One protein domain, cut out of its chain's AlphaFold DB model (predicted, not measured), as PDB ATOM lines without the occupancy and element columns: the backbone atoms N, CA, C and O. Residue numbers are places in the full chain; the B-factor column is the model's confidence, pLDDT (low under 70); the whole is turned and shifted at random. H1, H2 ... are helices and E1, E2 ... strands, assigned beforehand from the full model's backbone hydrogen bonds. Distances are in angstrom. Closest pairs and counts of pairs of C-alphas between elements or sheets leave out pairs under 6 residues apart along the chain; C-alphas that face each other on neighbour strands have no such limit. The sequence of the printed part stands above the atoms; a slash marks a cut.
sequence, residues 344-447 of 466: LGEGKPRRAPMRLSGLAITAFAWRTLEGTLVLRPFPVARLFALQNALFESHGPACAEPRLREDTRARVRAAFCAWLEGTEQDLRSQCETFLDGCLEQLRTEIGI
ATOM      1  N   LEU A 344     -14.056  31.111 -22.785       61.34
ATOM      2  CA  LEU A 344     -15.239  31.982 -22.685       61.34
ATOM      3  C   LEU A 344     -14.973  33.423 -23.172       61.34
ATOM      4  O   LEU A 344     -15.909  34.207 -23.348       61.34
ATOM      5  N   GLY A 345     -13.703  33.794 -23.384       59.56
ATOM      6  CA  GLY A 345     -13.309  35.084 -23.956       59.56
ATOM      7  C   GLY A 345     -13.332  35.125 -25.489       59.56
ATOM      8  O   GLY A 345     -13.593  36.182 -26.061       59.56
ATOM      9  N   GLU A 346     -13.117  33.987 -26.155       52.88
ATOM     10  CA  GLU A 346     -12.793  33.913 -27.593       52.88
ATOM     11  C   GLU A 346     -14.014  33.919 -28.536       52.88
ATOM     12  O   GLU A 346     -13.859  33.972 -29.755       52.88
ATOM     13  N   GLY A 347     -15.237  33.942 -27.997       52.31
ATOM     14  CA  GLY A 347     -16.483  33.840 -28.773       52.31
ATOM     15  C   GLY A 347     -17.581  34.835 -28.391       52.31
ATOM     16  O   GLY A 347     -18.734  34.623 -28.749       52.31
ATOM     17  N   LYS A 348     -17.276  35.903 -27.637       57.53
ATOM     18  CA  LYS A 348     -18.319  36.835 -27.166       57.53
ATOM     19  C   LYS A 348     -19.049  37.510 -28.348       57.53
ATOM     20  O   LYS A 348     -18.362  38.141 -29.172       57.53
ATOM     21  N   PRO A 349     -20.397  37.435 -28.420       55.03
ATOM     22  CA  PRO A 349     -21.174  38.180 -29.405       55.03
ATOM     23  C   PRO A 349     -20.964  39.681 -29.192       55.03
ATOM     24  O   PRO A 349     -20.796  40.146 -28.065       55.03
ATOM     25  N   ARG A 350     -20.951  40.467 -30.275       53.69
ATOM     26  CA  ARG A 350     -20.695  41.918 -30.186       53.69
ATOM     27  C   ARG A 350     -21.957  42.719 -29.833       53.69
ATOM     28  O   ARG A 350     -21.830  43.846 -29.369       53.69
ATOM     29  N   ARG A 351     -23.151  42.161 -30.075       53.84
ATOM     30  CA  ARG A 351     -24.451  42.833 -29.874       53.84
ATOM     31  C   ARG A 351     -25.177  42.450 -28.585       53.84
ATOM     32  O   ARG A 351     -25.908  43.284 -28.066       53.84
ATOM     33  N   ALA A 352     -24.976  41.237 -28.072       60.31
ATOM     34  CA  ALA A 352     -25.635  40.762 -26.861       60.31
ATOM     35  C   ALA A 352     -24.628  40.054 -25.941       60.31
ATOM     36  O   ALA A 352     -23.809  39.269 -26.431       60.31
ATOM     37  N   PRO A 353     -24.655  40.318 -24.622       68.31
ATOM     38  CA  PRO A 353     -23.871  39.534 -23.682       68.31
ATOM     39  C   PRO A 353     -24.337  38.076 -23.723       68.31
ATOM     40  O   PRO A 353     -25.525  37.795 -23.869       68.31
ATOM     41  N   MET A 354     -23.387  37.152 -23.598       77.50
ATOM     42  CA  MET A 354     -23.684  35.726 -23.506       77.50
ATOM     43  C   MET A 354     -24.488  35.455 -22.230       77.50
ATOM     44  O   MET A 354     -24.040  35.819 -21.140       77.50
ATOM     45  N   ARG A 355     -25.657  34.830 -22.382       87.69
ATOM     46  CA  ARG A 355     -26.565  34.488 -21.282       87.69
ATOM     47  C   ARG A 355     -26.463  33.011 -20.901       87.69
ATOM     48  O   ARG A 355     -25.856  32.216 -21.620       87.69
ATOM     49  N   LEU A 356     -27.050  32.646 -19.767       88.06
ATOM     50  CA  LEU A 356     -27.029  31.302 -19.210       88.06
ATOM     51  C   LEU A 356     -27.695  30.312 -20.165       88.06
ATOM     52  O   LEU A 356     -27.128  29.243 -20.392       88.06
ATOM     53  N   SER A 357     -28.818  30.694 -20.778       87.38
ATOM     54  CA  SER A 357     -29.457  29.956 -21.876       87.38
ATOM     55  C   SER A 357     -28.458  29.576 -22.976       87.38
ATOM     56  O   SER A 357     -28.279  28.395 -23.277       87.38
ATOM     57  N   GLY A 358     -27.718  30.551 -23.512       85.88
ATOM     58  CA  GLY A 358     -26.738  30.336 -24.576       85.88
ATOM     59  C   GLY A 358     -25.568  29.440 -24.161       85.88
ATOM     60  O   GLY A 358     -25.113  28.594 -24.938       85.88
ATOM     61  N   LEU A 359     -25.100  29.557 -22.917       86.31
ATOM     62  CA  LEU A 359     -24.057  28.681 -22.368       86.31
ATOM     63  C   LEU A 359     -24.561  27.241 -22.201       86.31
ATOM     64  O   LEU A 359     -23.869  26.300 -22.595       86.31
ATOM     65  N   ALA A 360     -25.776  27.064 -21.677       84.44
ATOM     66  CA  ALA A 360     -26.406  25.759 -21.516       84.44
ATOM     67  C   ALA A 360     -26.635  25.074 -22.875       84.44
ATOM     68  O   ALA A 360     -26.283  23.905 -23.045       84.44
ATOM     69  N   ILE A 361     -27.130  25.821 -23.868       85.62
ATOM     70  CA  ILE A 361     -27.296  25.348 -25.248       85.62
ATOM     71  C   ILE A 361     -25.948  24.918 -25.843       85.62
ATOM     72  O   ILE A 361     -25.853  23.851 -26.447       85.62
ATOM     73  N   THR A 362     -24.883  25.695 -25.623       85.62
ATOM     74  CA  THR A 362     -23.533  25.361 -26.114       85.62
ATOM     75  C   THR A 362     -23.024  24.045 -25.524       85.62
ATOM     76  O   THR A 362     -22.523  23.187 -26.254       85.62
ATOM     77  N   ALA A 363     -23.164  23.856 -24.210       84.12
ATOM     78  CA  ALA A 363     -22.763  22.612 -23.553       84.12
ATOM     79  C   ALA A 363     -23.585  21.414 -24.063       84.12
ATOM     80  O   ALA A 363     -23.047  20.324 -24.283       84.12
ATOM     81  N   PHE A 364     -24.881  21.621 -24.313       81.06
ATOM     82  CA  PHE A 364     -25.758  20.597 -24.873       81.06
ATOM     83  C   PHE A 364     -25.407  20.232 -26.325       81.06
ATOM     84  O   PHE A 364     -25.456  19.057 -26.706       81.06
ATOM     85  N   ALA A 365     -24.995  21.209 -27.133       83.88
ATOM     86  CA  ALA A 365     -24.569  20.983 -28.510       83.88
ATOM     87  C   ALA A 365     -23.356  20.043 -28.591       83.88
ATOM     88  O   ALA A 365     -23.357  19.093 -29.379       83.88
ATOM     89  N   TRP A 366     -22.356  20.240 -27.725       84.31
ATOM     90  CA  TRP A 366     -21.211  19.328 -27.619       84.31
ATOM     91  C   TRP A 366     -21.623  17.926 -27.175       84.31
ATOM     92  O   TRP A 366     -21.186  16.944 -27.778       84.31
ATOM     93  N   ARG A 367     -22.537  17.818 -26.204       83.56
ATOM     94  CA  ARG A 367     -23.056  16.517 -25.762       83.56
ATOM     95  C   ARG A 367     -23.785  15.772 -26.879       83.56
ATOM     96  O   ARG A 367     -23.691  14.552 -26.945       83.56
ATOM     97  N   THR A 368     -24.487  16.482 -27.759       82.69
ATOM     98  CA  THR A 368     -25.240  15.857 -28.857       82.69
ATOM     99  C   THR A 368     -24.319  15.291 -29.936       82.69
ATOM    100  O   THR A 368     -24.602  14.221 -30.465       82.69
ATOM    101  N   LEU A 369     -23.220  15.980 -30.259       83.44
ATOM    102  CA  LEU A 369     -22.313  15.549 -31.328       83.44
ATOM    103  C   LEU A 369     -21.174  14.637 -30.866       83.44
ATOM    104  O   LEU A 369     -20.816  13.713 -31.587       83.44
ATOM    105  N   GLU A 370     -20.581  14.907 -29.702       81.25
ATOM    106  CA  GLU A 370     -19.387  14.199 -29.213       81.25
ATOM    107  C   GLU A 370     -19.678  13.318 -27.990       81.25
ATOM    108  O   GLU A 370     -18.797  12.605 -27.519       81.25
ATOM    109  N   GLY A 371     -20.897  13.360 -27.439       78.00
ATOM    110  CA  GLY A 371     -21.254  12.633 -26.215       78.00
ATOM    111  C   GLY A 371     -20.664  13.234 -24.932       78.00
ATOM    112  O   GLY A 371     -20.998  12.785 -23.838       78.00
ATOM    113  N   THR A 372     -19.829  14.271 -25.040       78.44
ATOM    114  CA  THR A 372     -19.148  14.922 -23.915       78.44
ATOM    115  C   THR A 372     -19.771  16.272 -23.579       78.44
ATOM    116  O   THR A 372     -19.988  17.100 -24.463       78.44
ATOM    117  N   LEU A 373     -20.015  16.526 -22.293       77.00
ATOM    118  CA  LEU A 373     -20.489  17.819 -21.800       77.00
ATOM    119  C   LEU A 373     -19.278  18.741 -21.564       77.00
ATOM    120  O   LEU A 373     -18.560  18.577 -20.581       77.00
ATOM    121  N   VAL A 374     -19.028  19.677 -22.482       81.94
ATOM    122  CA  VAL A 374     -17.906  20.632 -22.405       81.94
ATOM    123  C   VAL A 374     -18.403  22.022 -22.775       81.94
ATOM    124  O   VAL A 374     -19.146  22.175 -23.744       81.94
ATOM    125  N   LEU A 375     -17.962  23.044 -22.040       82.69
ATOM    126  CA  LEU A 375     -18.280  24.434 -22.357       82.69
ATOM    127  C   LEU A 375     -17.076  25.125 -23.020       82.69
ATOM    128  O   LEU A 375     -16.175  25.636 -22.357       82.69
ATOM    129  N   ARG A 376     -17.077  25.124 -24.360       82.12
ATOM    130  CA  ARG A 376     -16.119  25.831 -25.230       82.12
ATOM    131  C   ARG A 376     -16.826  26.386 -26.474       82.12
ATOM    132  O   ARG A 376     -17.841  25.803 -26.866       82.12
ATOM    133  N   PRO A 377     -16.298  27.446 -27.119       82.19
ATOM    134  CA  PRO A 377     -16.869  27.976 -28.349       82.19
ATOM    135  C   PRO A 377     -17.081  26.885 -29.400       82.19
ATOM    136  O   PRO A 377     -16.189  26.083 -29.685       82.19
ATOM    137  N   PHE A 378     -18.288  26.841 -29.948       83.19
ATOM    138  CA  PHE A 378     -18.706  25.835 -30.905       83.19
ATOM    139  C   PHE A 378     -18.315  26.264 -32.331       83.19
ATOM    140  O   PHE A 378     -18.657  27.371 -32.754       83.19
ATOM    141  N   PRO A 379     -17.582  25.439 -33.097       84.69
ATOM    142  CA  PRO A 379     -17.088  25.833 -34.413       84.69
ATOM    143  C   PRO A 379     -18.218  25.931 -35.446       84.69
ATOM    144  O   PRO A 379     -18.990  24.987 -35.625       84.69
ATOM    145  N   VAL A 380     -18.251  27.043 -36.192       82.31
ATOM    146  CA  VAL A 380     -19.254  27.319 -37.243       82.31
ATOM    147  C   VAL A 380     -19.318  26.191 -38.278       82.31
ATOM    148  O   VAL A 380     -20.400  25.768 -38.673       82.31
ATOM    149  N   ALA A 381     -18.169  25.606 -38.631       82.62
ATOM    150  CA  ALA A 381     -18.077  24.488 -39.573       82.62
ATOM    151  C   ALA A 381     -18.886  23.241 -39.156       82.62
ATOM    152  O   ALA A 381     -19.244  22.429 -40.005       82.62
ATOM    153  N   ARG A 382     -19.189  23.076 -37.860       84.38
ATOM    154  CA  ARG A 382     -19.963  21.939 -37.337       84.38
ATOM    155  C   ARG A 382     -21.444  22.252 -37.124       84.38
ATOM    156  O   ARG A 382     -22.189  21.352 -36.740       84.38
ATOM    157  N   LEU A 383     -21.894  23.479 -37.398       82.75
ATOM    158  CA  LEU A 383     -23.297  23.868 -37.216       82.75
ATOM    159  C   LEU A 383     -24.249  23.043 -38.078       82.75
ATOM    160  O   LEU A 383     -25.289  22.618 -37.589       82.75
ATOM    161  N   PHE A 384     -23.872  22.736 -39.319       83.56
ATOM    162  CA  PHE A 384     -24.703  21.905 -40.191       83.56
ATOM    163  C   PHE A 384     -24.878  20.477 -39.642       83.56
ATOM    164  O   PHE A 384     -25.971  19.912 -39.679       83.56
ATOM    165  N   ALA A 385     -23.814  19.891 -39.080       85.12
ATOM    166  CA  ALA A 385     -23.888  18.581 -38.433       85.12
ATOM    167  C   ALA A 385     -24.785  18.624 -37.186       85.12
ATOM    168  O   ALA A 385     -25.599  17.726 -36.979       85.12
ATOM    169  N   LEU A 386     -24.680  19.698 -36.397       84.81
ATOM    170  CA  LEU A 386     -25.529  19.933 -35.234       84.81
ATOM    171  C   LEU A 386     -27.007  20.069 -35.624       84.81
ATOM    172  O   LEU A 386     -27.856  19.414 -35.025       84.81
ATOM    173  N   GLN A 387     -27.321  20.865 -36.649       84.31
ATOM    174  CA  GLN A 387     -28.693  21.063 -37.121       84.31
ATOM    175  C   GLN A 387     -29.335  19.745 -37.569       84.31
ATOM    176  O   GLN A 387     -30.446  19.433 -37.146       84.31
ATOM    177  N   ASN A 388     -28.612  18.922 -38.336       83.00
ATOM    178  CA  ASN A 388     -29.096  17.604 -38.758       83.00
ATOM    179  C   ASN A 388     -29.366  16.652 -37.584       83.00
ATOM    180  O   ASN A 388     -30.267  15.815 -37.669       83.00
ATOM    181  N   ALA A 389     -28.590  16.763 -36.502       82.94
ATOM    182  CA  ALA A 389     -28.761  15.945 -35.306       82.94
ATOM    183  C   ALA A 389     -29.923  16.424 -34.417       82.94
ATOM    184  O   ALA A 389     -30.586  15.603 -33.783       82.94
ATOM    185  N   LEU A 390     -30.174  17.736 -34.358       83.25
ATOM    186  CA  LEU A 390     -31.170  18.335 -33.462       83.25
ATOM    187  C   LEU A 390     -32.563  18.460 -34.090       83.25
ATOM    188  O   LEU A 390     -33.559  18.263 -33.390       83.25
ATOM    189  N   PHE A 391     -32.643  18.772 -35.384       84.12
ATOM    190  CA  PHE A 391     -33.885  19.129 -36.068       84.12
ATOM    191  C   PHE A 391     -34.357  18.046 -37.049       84.12
ATOM    192  O   PHE A 391     -33.564  17.279 -37.601       84.12
ATOM    193  N   GLU A 392     -35.671  17.984 -37.251       80.62
ATOM    194  CA  GLU A 392     -36.330  17.230 -38.329       80.62
ATOM    195  C   GLU A 392     -36.427  18.079 -39.600       80.62
ATOM    196  O   GLU A 392     -36.200  17.590 -40.704       80.62
ATOM    197  N   SER A 393     -36.704  19.373 -39.425       75.38
ATOM    198  CA  SER A 393     -36.739  20.403 -40.462       75.38
ATOM    199  C   SER A 393     -35.902  21.605 -40.016       75.38
ATOM    200  O   SER A 393     -36.060  22.090 -38.896       75.38
ATOM    201  N   HIS A 394     -34.988  22.077 -40.869       78.19
ATOM    202  CA  HIS A 394     -34.112  23.222 -40.589       78.19
ATOM    203  C   HIS A 394     -33.675  23.931 -41.878       78.19
ATOM    204  O   HIS A 394     -33.863  23.410 -42.981       78.19
ATOM    205  N   GLY A 395     -33.108  25.128 -41.729       70.00
ATOM    206  CA  GLY A 395     -32.547  25.940 -42.807       70.00
ATOM    207  C   GLY A 395     -33.345  27.215 -43.110       70.00
ATOM    208  O   GLY A 395     -34.469  27.380 -42.639       70.00
ATOM    209  N   PRO A 396     -32.799  28.115 -43.949       68.50
ATOM    210  CA  PRO A 396     -33.345  29.461 -44.166       68.50
ATOM    211  C   PRO A 396     -34.703  29.475 -44.883       68.50
ATOM    212  O   PRO A 396     -35.442  30.449 -44.789       68.50
ATOM    213  N   ALA A 397     -35.044  28.397 -45.597       67.00
ATOM    214  CA  ALA A 397     -36.346  28.225 -46.243       67.00
ATOM    215  C   ALA A 397     -37.410  27.613 -45.306       67.00
ATOM    216  O   ALA A 397     -38.568  27.476 -45.699       67.00
ATOM    217  N   CYS A 398     -37.035  27.217 -44.085       70.25
ATOM    218  CA  CYS A 398     -37.940  26.618 -43.113       70.25
ATOM    219  C   CYS A 398     -38.507  27.703 -42.188       70.25
ATOM    220  O   CYS A 398     -37.797  28.235 -41.339       70.25
ATOM    221  N   ALA A 399     -39.796  28.018 -42.343       62.72
ATOM    222  CA  ALA A 399     -40.483  28.990 -41.487       62.72
ATOM    223  C   ALA A 399     -40.667  28.481 -40.042       62.72
ATOM    224  O   ALA A 399     -40.644  29.266 -39.098       62.72
ATOM    225  N   GLU A 400     -40.811  27.162 -39.862       73.81
ATOM    226  CA  GLU A 400     -40.975  26.514 -38.558       73.81
ATOM    227  C   GLU A 400     -40.041  25.303 -38.422       73.81
ATOM    228  O   GLU A 400     -40.438  24.164 -38.700       73.81
ATOM    229  N   PRO A 401     -38.787  25.512 -37.989       78.56
ATOM    230  CA  PRO A 401     -37.903  24.403 -37.670       78.56
ATOM    231  C   PRO A 401     -38.460  23.612 -36.481       78.56
ATOM    232  O   PRO A 401     -38.907  24.201 -35.491       78.56
ATOM    233  N   ARG A 402     -38.440  22.278 -36.581       79.94
ATOM    234  CA  ARG A 402     -38.940  21.361 -35.543       79.94
ATOM    235  C   ARG A 402     -37.804  20.546 -34.949       79.94
ATOM    236  O   ARG A 402     -37.042  19.909 -35.676       79.94
ATOM    237  N   LEU A 403     -37.695  20.574 -33.624       80.94
ATOM    238  CA  LEU A 403     -36.762  19.734 -32.877       80.94
ATOM    239  C   LEU A 403     -37.264  18.289 -32.875       80.94
ATOM    240  O   LEU A 403     -38.454  18.057 -32.674       80.94
ATOM    241  N   ARG A 404     -36.349  17.330 -33.029       82.94
ATOM    242  CA  ARG A 404     -36.664  15.902 -32.891       82.94
ATOM    243  C   ARG A 404     -37.210  15.610 -31.494       82.94
ATOM    244  O   ARG A 404     -36.620  16.050 -30.501       82.94
ATOM    245  N   GLU A 405     -38.271  14.808 -31.404       78.88
ATOM    246  CA  GLU A 405     -38.869  14.431 -30.111       78.88
ATOM    247  C   GLU A 405     -37.861  13.741 -29.181       78.88
ATOM    248  O   GLU A 405     -37.792  14.064 -27.996       78.88
ATOM    249  N   ASP A 406     -37.002  12.876 -29.728       81.12
ATOM    250  CA  ASP A 406     -35.939  12.199 -28.974       81.12
ATOM    251  C   ASP A 406     -34.923  13.187 -28.371       81.12
ATOM    252  O   ASP A 406     -34.474  13.046 -27.234       81.12
ATOM    253  N   THR A 407     -34.578  14.250 -29.098       75.88
ATOM    254  CA  THR A 407     -33.694  15.304 -28.584       75.88
ATOM    255  C   THR A 407     -34.367  16.061 -27.446       75.88
ATOM    256  O   THR A 407     -33.757  16.246 -26.391       75.88
ATOM    257  N   ARG A 408     -35.638  16.443 -27.612       78.12
ATOM    258  CA  ARG A 408     -36.410  17.121 -26.561       78.12
ATOM    259  C   ARG A 408     -36.525  16.257 -25.302       78.12
ATOM    260  O   ARG A 408     -36.316  16.766 -24.200       78.12
ATOM    261  N   ALA A 409     -36.799  14.962 -25.458       80.75
ATOM    262  CA  ALA A 409     -36.879  14.009 -24.355       80.75
ATOM    263  C   ALA A 409     -35.536  13.860 -23.622       80.75
ATOM    264  O   ALA A 409     -35.505  13.911 -22.393       80.75
ATOM    265  N   ARG A 410     -34.414  13.762 -24.352       79.62
ATOM    266  CA  ARG A 410     -33.065  13.668 -23.763       79.62
ATOM    267  C   ARG A 410     -32.664  14.922 -22.985       79.62
ATOM    268  O   ARG A 410     -32.118  14.794 -21.888       79.62
ATOM    269  N   VAL A 411     -32.940  16.116 -23.520       77.69
ATOM    270  CA  VAL A 411     -32.678  17.390 -22.819       77.69
ATOM    271  C   VAL A 411     -33.488  17.452 -21.529       77.69
ATOM    272  O   VAL A 411     -32.926  17.698 -20.463       77.69
ATOM    273  N   ARG A 412     -34.797  17.175 -21.615       80.88
ATOM    274  CA  ARG A 412     -35.691  17.169 -20.453       80.88
ATOM    275  C   ARG A 412     -35.252  16.150 -19.410       80.88
ATOM    276  O   ARG A 412     -35.153  16.508 -18.248       80.88
ATOM    277  N   ALA A 413     -34.900  14.927 -19.802       80.00
ATOM    278  CA  ALA A 413     -34.423  13.907 -18.869       80.00
ATOM    279  C   ALA A 413     -33.134  14.334 -18.145       80.00
ATOM    280  O   ALA A 413     -33.046  14.210 -16.925       80.00
ATOM    281  N   ALA A 414     -32.157  14.886 -18.872       76.50
ATOM    282  CA  ALA A 414     -30.915  15.382 -18.276       76.50
ATOM    283  C   ALA A 414     -31.160  16.539 -17.295       76.50
ATOM    284  O   ALA A 414     -30.536  16.599 -16.237       76.50
ATOM    285  N   PHE A 415     -32.077  17.440 -17.637       76.00
ATOM    286  CA  PHE A 415     -32.431  18.578 -16.801       76.00
ATOM    287  C   PHE A 415     -33.274  18.167 -15.579       76.00
ATOM    288  O   PHE A 415     -33.044  18.650 -14.475       76.00
ATOM    289  N   CYS A 416     -34.189  17.204 -15.729       76.56
ATOM    290  CA  CYS A 416     -34.972  16.643 -14.627       76.56
ATOM    291  C   CYS A 416     -34.111  15.883 -13.616       76.56
ATOM    292  O   CYS A 416     -34.406  15.972 -12.422       76.56
ATOM    293  N   ALA A 417     -33.076  15.175 -14.086       78.94
ATOM    294  CA  ALA A 417     -32.081  14.523 -13.236       78.94
ATOM    295  C   ALA A 417     -31.274  15.554 -12.430       78.94
ATOM    296  O   ALA A 417     -31.046  15.379 -11.240       78.94
ATOM    297  N   TRP A 418     -30.907  16.681 -13.050       75.88
ATOM    298  CA  TRP A 418     -30.262  17.796 -12.345       75.88
ATOM    299  C   TRP A 418     -31.167  18.427 -11.268       75.88
ATOM    300  O   TRP A 418     -30.684  18.873 -10.230       75.88
ATOM    301  N   LEU A 419     -32.486  18.411 -11.477       73.62
ATOM    302  CA  LEU A 419     -33.484  18.907 -10.522       73.62
ATOM    303  C   LEU A 419     -33.877  17.898  -9.430       73.62
ATOM    304  O   LEU A 419     -34.783  18.187  -8.644       73.62
ATOM    305  N   GLU A 420     -33.251  16.721  -9.357       75.69
ATOM    306  CA  GLU A 420     -33.542  15.746  -8.300       75.69
ATOM    307  C   GLU A 420     -33.326  16.356  -6.902       75.69
ATOM    308  O   GLU A 420     -32.311  16.991  -6.619       75.69
ATOM    309  N   GLY A 421     -34.325  16.216  -6.022       73.06
ATOM    310  CA  GLY A 421     -34.318  16.818  -4.680       73.06
ATOM    311  C   GLY A 421     -34.760  18.288  -4.611       73.06
ATOM    312  O   GLY A 421     -34.681  18.892  -3.544       73.06
ATOM    313  N   THR A 422     -35.232  18.868  -5.718       76.56
ATOM    314  CA  THR A 422     -35.797  20.228  -5.764       76.56
ATOM    315  C   THR A 422     -37.318  20.208  -5.556       76.56
ATOM    316  O   THR A 422     -37.989  19.263  -5.968       76.56
ATOM    317  N   GLU A 423     -37.880  21.249  -4.930       79.88
ATOM    318  CA  GLU A 423     -39.333  21.411  -4.750       79.88
ATOM    319  C   GLU A 423     -40.091  21.360  -6.091       79.88
ATOM    320  O   GLU A 423     -39.619  21.882  -7.104       79.88
ATOM    321  N   GLN A 424     -41.293  20.769  -6.095       79.69
ATOM    322  CA  GLN A 424     -42.098  20.570  -7.311       79.69
ATOM    323  C   GLN A 424     -42.419  21.888  -8.039       79.69
ATOM    324  O   GLN A 424     -42.324  21.955  -9.266       79.69
ATOM    325  N   ASP A 425     -42.719  22.949  -7.290       76.94
ATOM    326  CA  ASP A 425     -42.992  24.284  -7.839       76.94
ATOM    327  C   ASP A 425     -41.764  24.914  -8.505       76.94
ATOM    328  O   ASP A 425     -41.882  25.646  -9.487       76.94
ATOM    329  N   LEU A 426     -40.568  24.640  -7.986       80.31
ATOM    330  CA  LEU A 426     -39.329  25.140  -8.570       80.31
ATOM    331  C   LEU A 426     -38.925  24.306  -9.793       80.31
ATOM    332  O   LEU A 426     -38.394  24.856 -10.758       80.31
ATOM    333  N   ARG A 427     -39.243  23.003  -9.797       82.44
ATOM    334  CA  ARG A 427     -39.053  22.127 -10.962       82.44
ATOM    335  C   ARG A 427     -39.843  22.631 -12.169       82.44
ATOM    336  O   ARG A 427     -39.251  22.778 -13.233       82.44
ATOM    337  N   SER A 428     -41.121  22.969 -11.995       83.62
ATOM    338  CA  SER A 428     -41.947  23.492 -13.096       83.62
ATOM    339  C   SER A 428     -41.413  24.819 -13.654       83.62
ATOM    340  O   SER A 428     -41.393  25.023 -14.864       83.62
ATOM    341  N   GLN A 429     -40.892  25.709 -12.803       82.38
ATOM    342  CA  GLN A 429     -40.266  26.961 -13.256       82.38
ATOM    343  C   GLN A 429     -38.978  26.722 -14.044       82.38
ATOM    344  O   GLN A 429     -38.739  27.375 -15.061       82.38
ATOM    345  N   CYS A 430     -38.153  25.776 -13.598       83.56
ATOM    346  CA  CYS A 430     -36.948  25.400 -14.320       83.56
ATOM    347  C   CYS A 430     -37.298  24.738 -15.667       83.56
ATOM    348  O   CYS A 430     -36.615  24.983 -16.658       83.56
ATOM    349  N   GLU A 431     -38.368  23.939 -15.740       84.25
ATOM    350  CA  GLU A 431     -38.876  23.378 -17.002       84.25
ATOM    351  C   GLU A 431     -39.332  24.473 -17.974       84.25
ATOM    352  O   GLU A 431     -38.988  24.414 -19.153       84.25
ATOM    353  N   THR A 432     -40.011  25.517 -17.490       86.62
ATOM    354  CA  THR A 432     -40.359  26.691 -18.309       86.62
ATOM    355  C   THR A 432     -39.110  27.402 -18.839       86.62
ATOM    356  O   THR A 432     -39.062  27.772 -20.011       86.62
ATOM    357  N   PHE A 433     -38.070  27.562 -18.010       86.56
ATOM    358  CA  PHE A 433     -36.780  28.101 -18.458       86.56
ATOM    359  C   PHE A 433     -36.146  27.223 -19.549       86.56
ATOM    360  O   PHE A 433     -35.655  27.738 -20.556       86.56
ATOM    361  N   LEU A 434     -36.192  25.899 -19.383       85.81
ATOM    362  CA  LEU A 434     -35.686  24.953 -20.372       85.81
ATOM    363  C   LEU A 434     -36.454  25.042 -21.696       85.81
ATOM    364  O   LEU A 434     -35.832  25.066 -22.756       85.81
ATOM    365  N   ASP A 435     -37.783  25.104 -21.649       86.06
ATOM    366  CA  ASP A 435     -38.607  25.269 -22.847       86.06
ATOM    367  C   ASP A 435     -38.288  26.599 -23.553       86.06
ATOM    368  O   ASP A 435     -38.168  26.618 -24.778       86.06
ATOM    369  N   GLY A 436     -38.025  27.675 -22.802       85.56
ATOM    370  CA  GLY A 436     -37.512  28.937 -23.346       85.56
ATOM    371  C   GLY A 436     -36.154  28.790 -24.045       85.56
ATOM    372  O   GLY A 436     -35.974  29.294 -25.153       85.56
ATOM    373  N   CYS A 437     -35.217  28.037 -23.458       85.00
ATOM    374  CA  CYS A 437     -33.923  27.741 -24.088       85.00
ATOM    375  C   CYS A 437     -34.092  26.950 -25.396       85.00
ATOM    376  O   CYS A 437     -33.426  27.230 -26.393       85.00
ATOM    377  N   LEU A 438     -34.985  25.955 -25.409       84.31
ATOM    378  CA  LEU A 438     -35.274  25.157 -26.603       84.31
ATOM    379  C   LEU A 438     -35.933  25.992 -27.702       84.31
ATOM    380  O   LEU A 438     -35.622  25.807 -28.877       84.31
ATOM    381  N   GLU A 439     -36.800  26.927 -27.329       85.69
ATOM    382  CA  GLU A 439     -37.443  27.839 -28.268       85.69
ATOM    383  C   GLU A 439     -36.450  28.852 -28.854       85.69
ATOM    384  O   GLU A 439     -36.450  29.097 -30.063       85.69
ATOM    385  N   GLN A 440     -35.528  29.375 -28.042       83.69
ATOM    386  CA  GLN A 440     -34.433  30.216 -28.525       83.69
ATOM    387  C   GLN A 440     -33.508  29.449 -29.484       83.69
ATOM    388  O   GLN A 440     -33.158  29.941 -30.557       83.69
ATOM    389  N   LEU A 441     -33.157  28.206 -29.143       83.62
ATOM    390  CA  LEU A 441     -32.409  27.315 -30.030       83.62
ATOM    391  C   LEU A 441     -33.160  27.093 -31.354       83.62
ATOM    392  O   LEU A 441     -32.556  27.140 -32.426       83.62
ATOM    393  N   ARG A 442     -34.475  26.865 -31.297       83.75
ATOM    394  CA  ARG A 442     -35.322  26.634 -32.471       83.75
ATOM    395  C   ARG A 442     -35.360  27.850 -33.395       83.75
ATOM    396  O   ARG A 442     -35.161  27.704 -34.598       83.75
ATOM    397  N   THR A 443     -35.588  29.029 -32.833       82.69
ATOM    398  CA  THR A 443     -35.761  30.281 -33.580       82.69
ATOM    399  C   THR A 443     -34.452  30.823 -34.146       82.69
ATOM    400  O   THR A 443     -34.420  31.222 -35.308       82.69
ATOM    401  N   GLU A 444     -33.361  30.794 -33.377       80.94
ATOM    402  CA  GLU A 444     -32.078  31.340 -33.829       80.94
ATOM    403  C   GLU A 444     -31.245  30.328 -34.623       80.94
ATOM    404  O   GLU A 444     -30.702  30.682 -35.664       80.94
ATOM    405  N   ILE A 445     -31.127  29.071 -34.170       80.75
ATOM    406  CA  ILE A 445     -30.252  28.070 -34.813       80.75
ATOM    407  C   ILE A 445     -30.998  27.247 -35.864       80.75
ATOM    408  O   ILE A 445     -30.390  26.841 -36.852       80.75
ATOM    409  N   GLY A 446     -32.301  27.007 -35.699       78.38
ATOM    410  CA  GLY A 446     -33.077  26.197 -36.644       78.38
ATOM    411  C   GLY A 446     -33.226  26.828 -38.035       78.38
ATOM    412  O   GLY A 446     -33.303  26.104 -39.025       78.38
ATOM    413  N   ILE A 447     -33.226  28.163 -38.120       80.81
ATOM    414  CA  ILE A 447     -33.398  28.928 -39.373       80.81
ATOM    415  C   ILE A 447     -32.042  29.383 -39.949       80.81
ATOM    416  O   ILE A 447     -31.939  29.744 -41.121       80.81
TER     417      ILE A 447
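Overview. This is residues 344 to 447 of the 466 residues of an uncharacterized protein of Deltaproteobacteria bacterium RBG_13_65_10 (UniProt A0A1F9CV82). Helices H3 and H4 form a V-shaped hairpin; H1 crosses it and H2 spans its open end. Along the 104 printed residues come H1, H2, strand E1, H3 and H4. The whole is mostly helix and compact, radius of gyration of the C-alphas 14.2 A, spans 40 by 32 by 27 A.

Along the chain. H1 spans residues 356 to 370, from C-alpha 356 at (-27.029, 31.302, -19.210), H2 380 to 390, E1 391 to 393, H3 405 to 418, and H4 424 to 445, 30.9 A from first to last C-alpha, ending with C-alpha 445 at (-30.252, 28.070, -34.813).

Arrangement. H3 and H4, a hairpin, touch at a steep tilt of 41 degrees, opposite ways; closest C-alphas 416 and 427, 7.8 A. H1 touches H4, closest C-alphas 357 and 437, 5.5 A, and H2, 369 and 386, 6.7 A. H1, H3 and H4 have every O i to N i+4 pair within hydrogen-bond range, H2 5 of 7.

Size, cuts and confidence. The printed part has no cut; the link E1 to H3 is long. Thirteen residues have pLDDT under 70, among them 344 to 353.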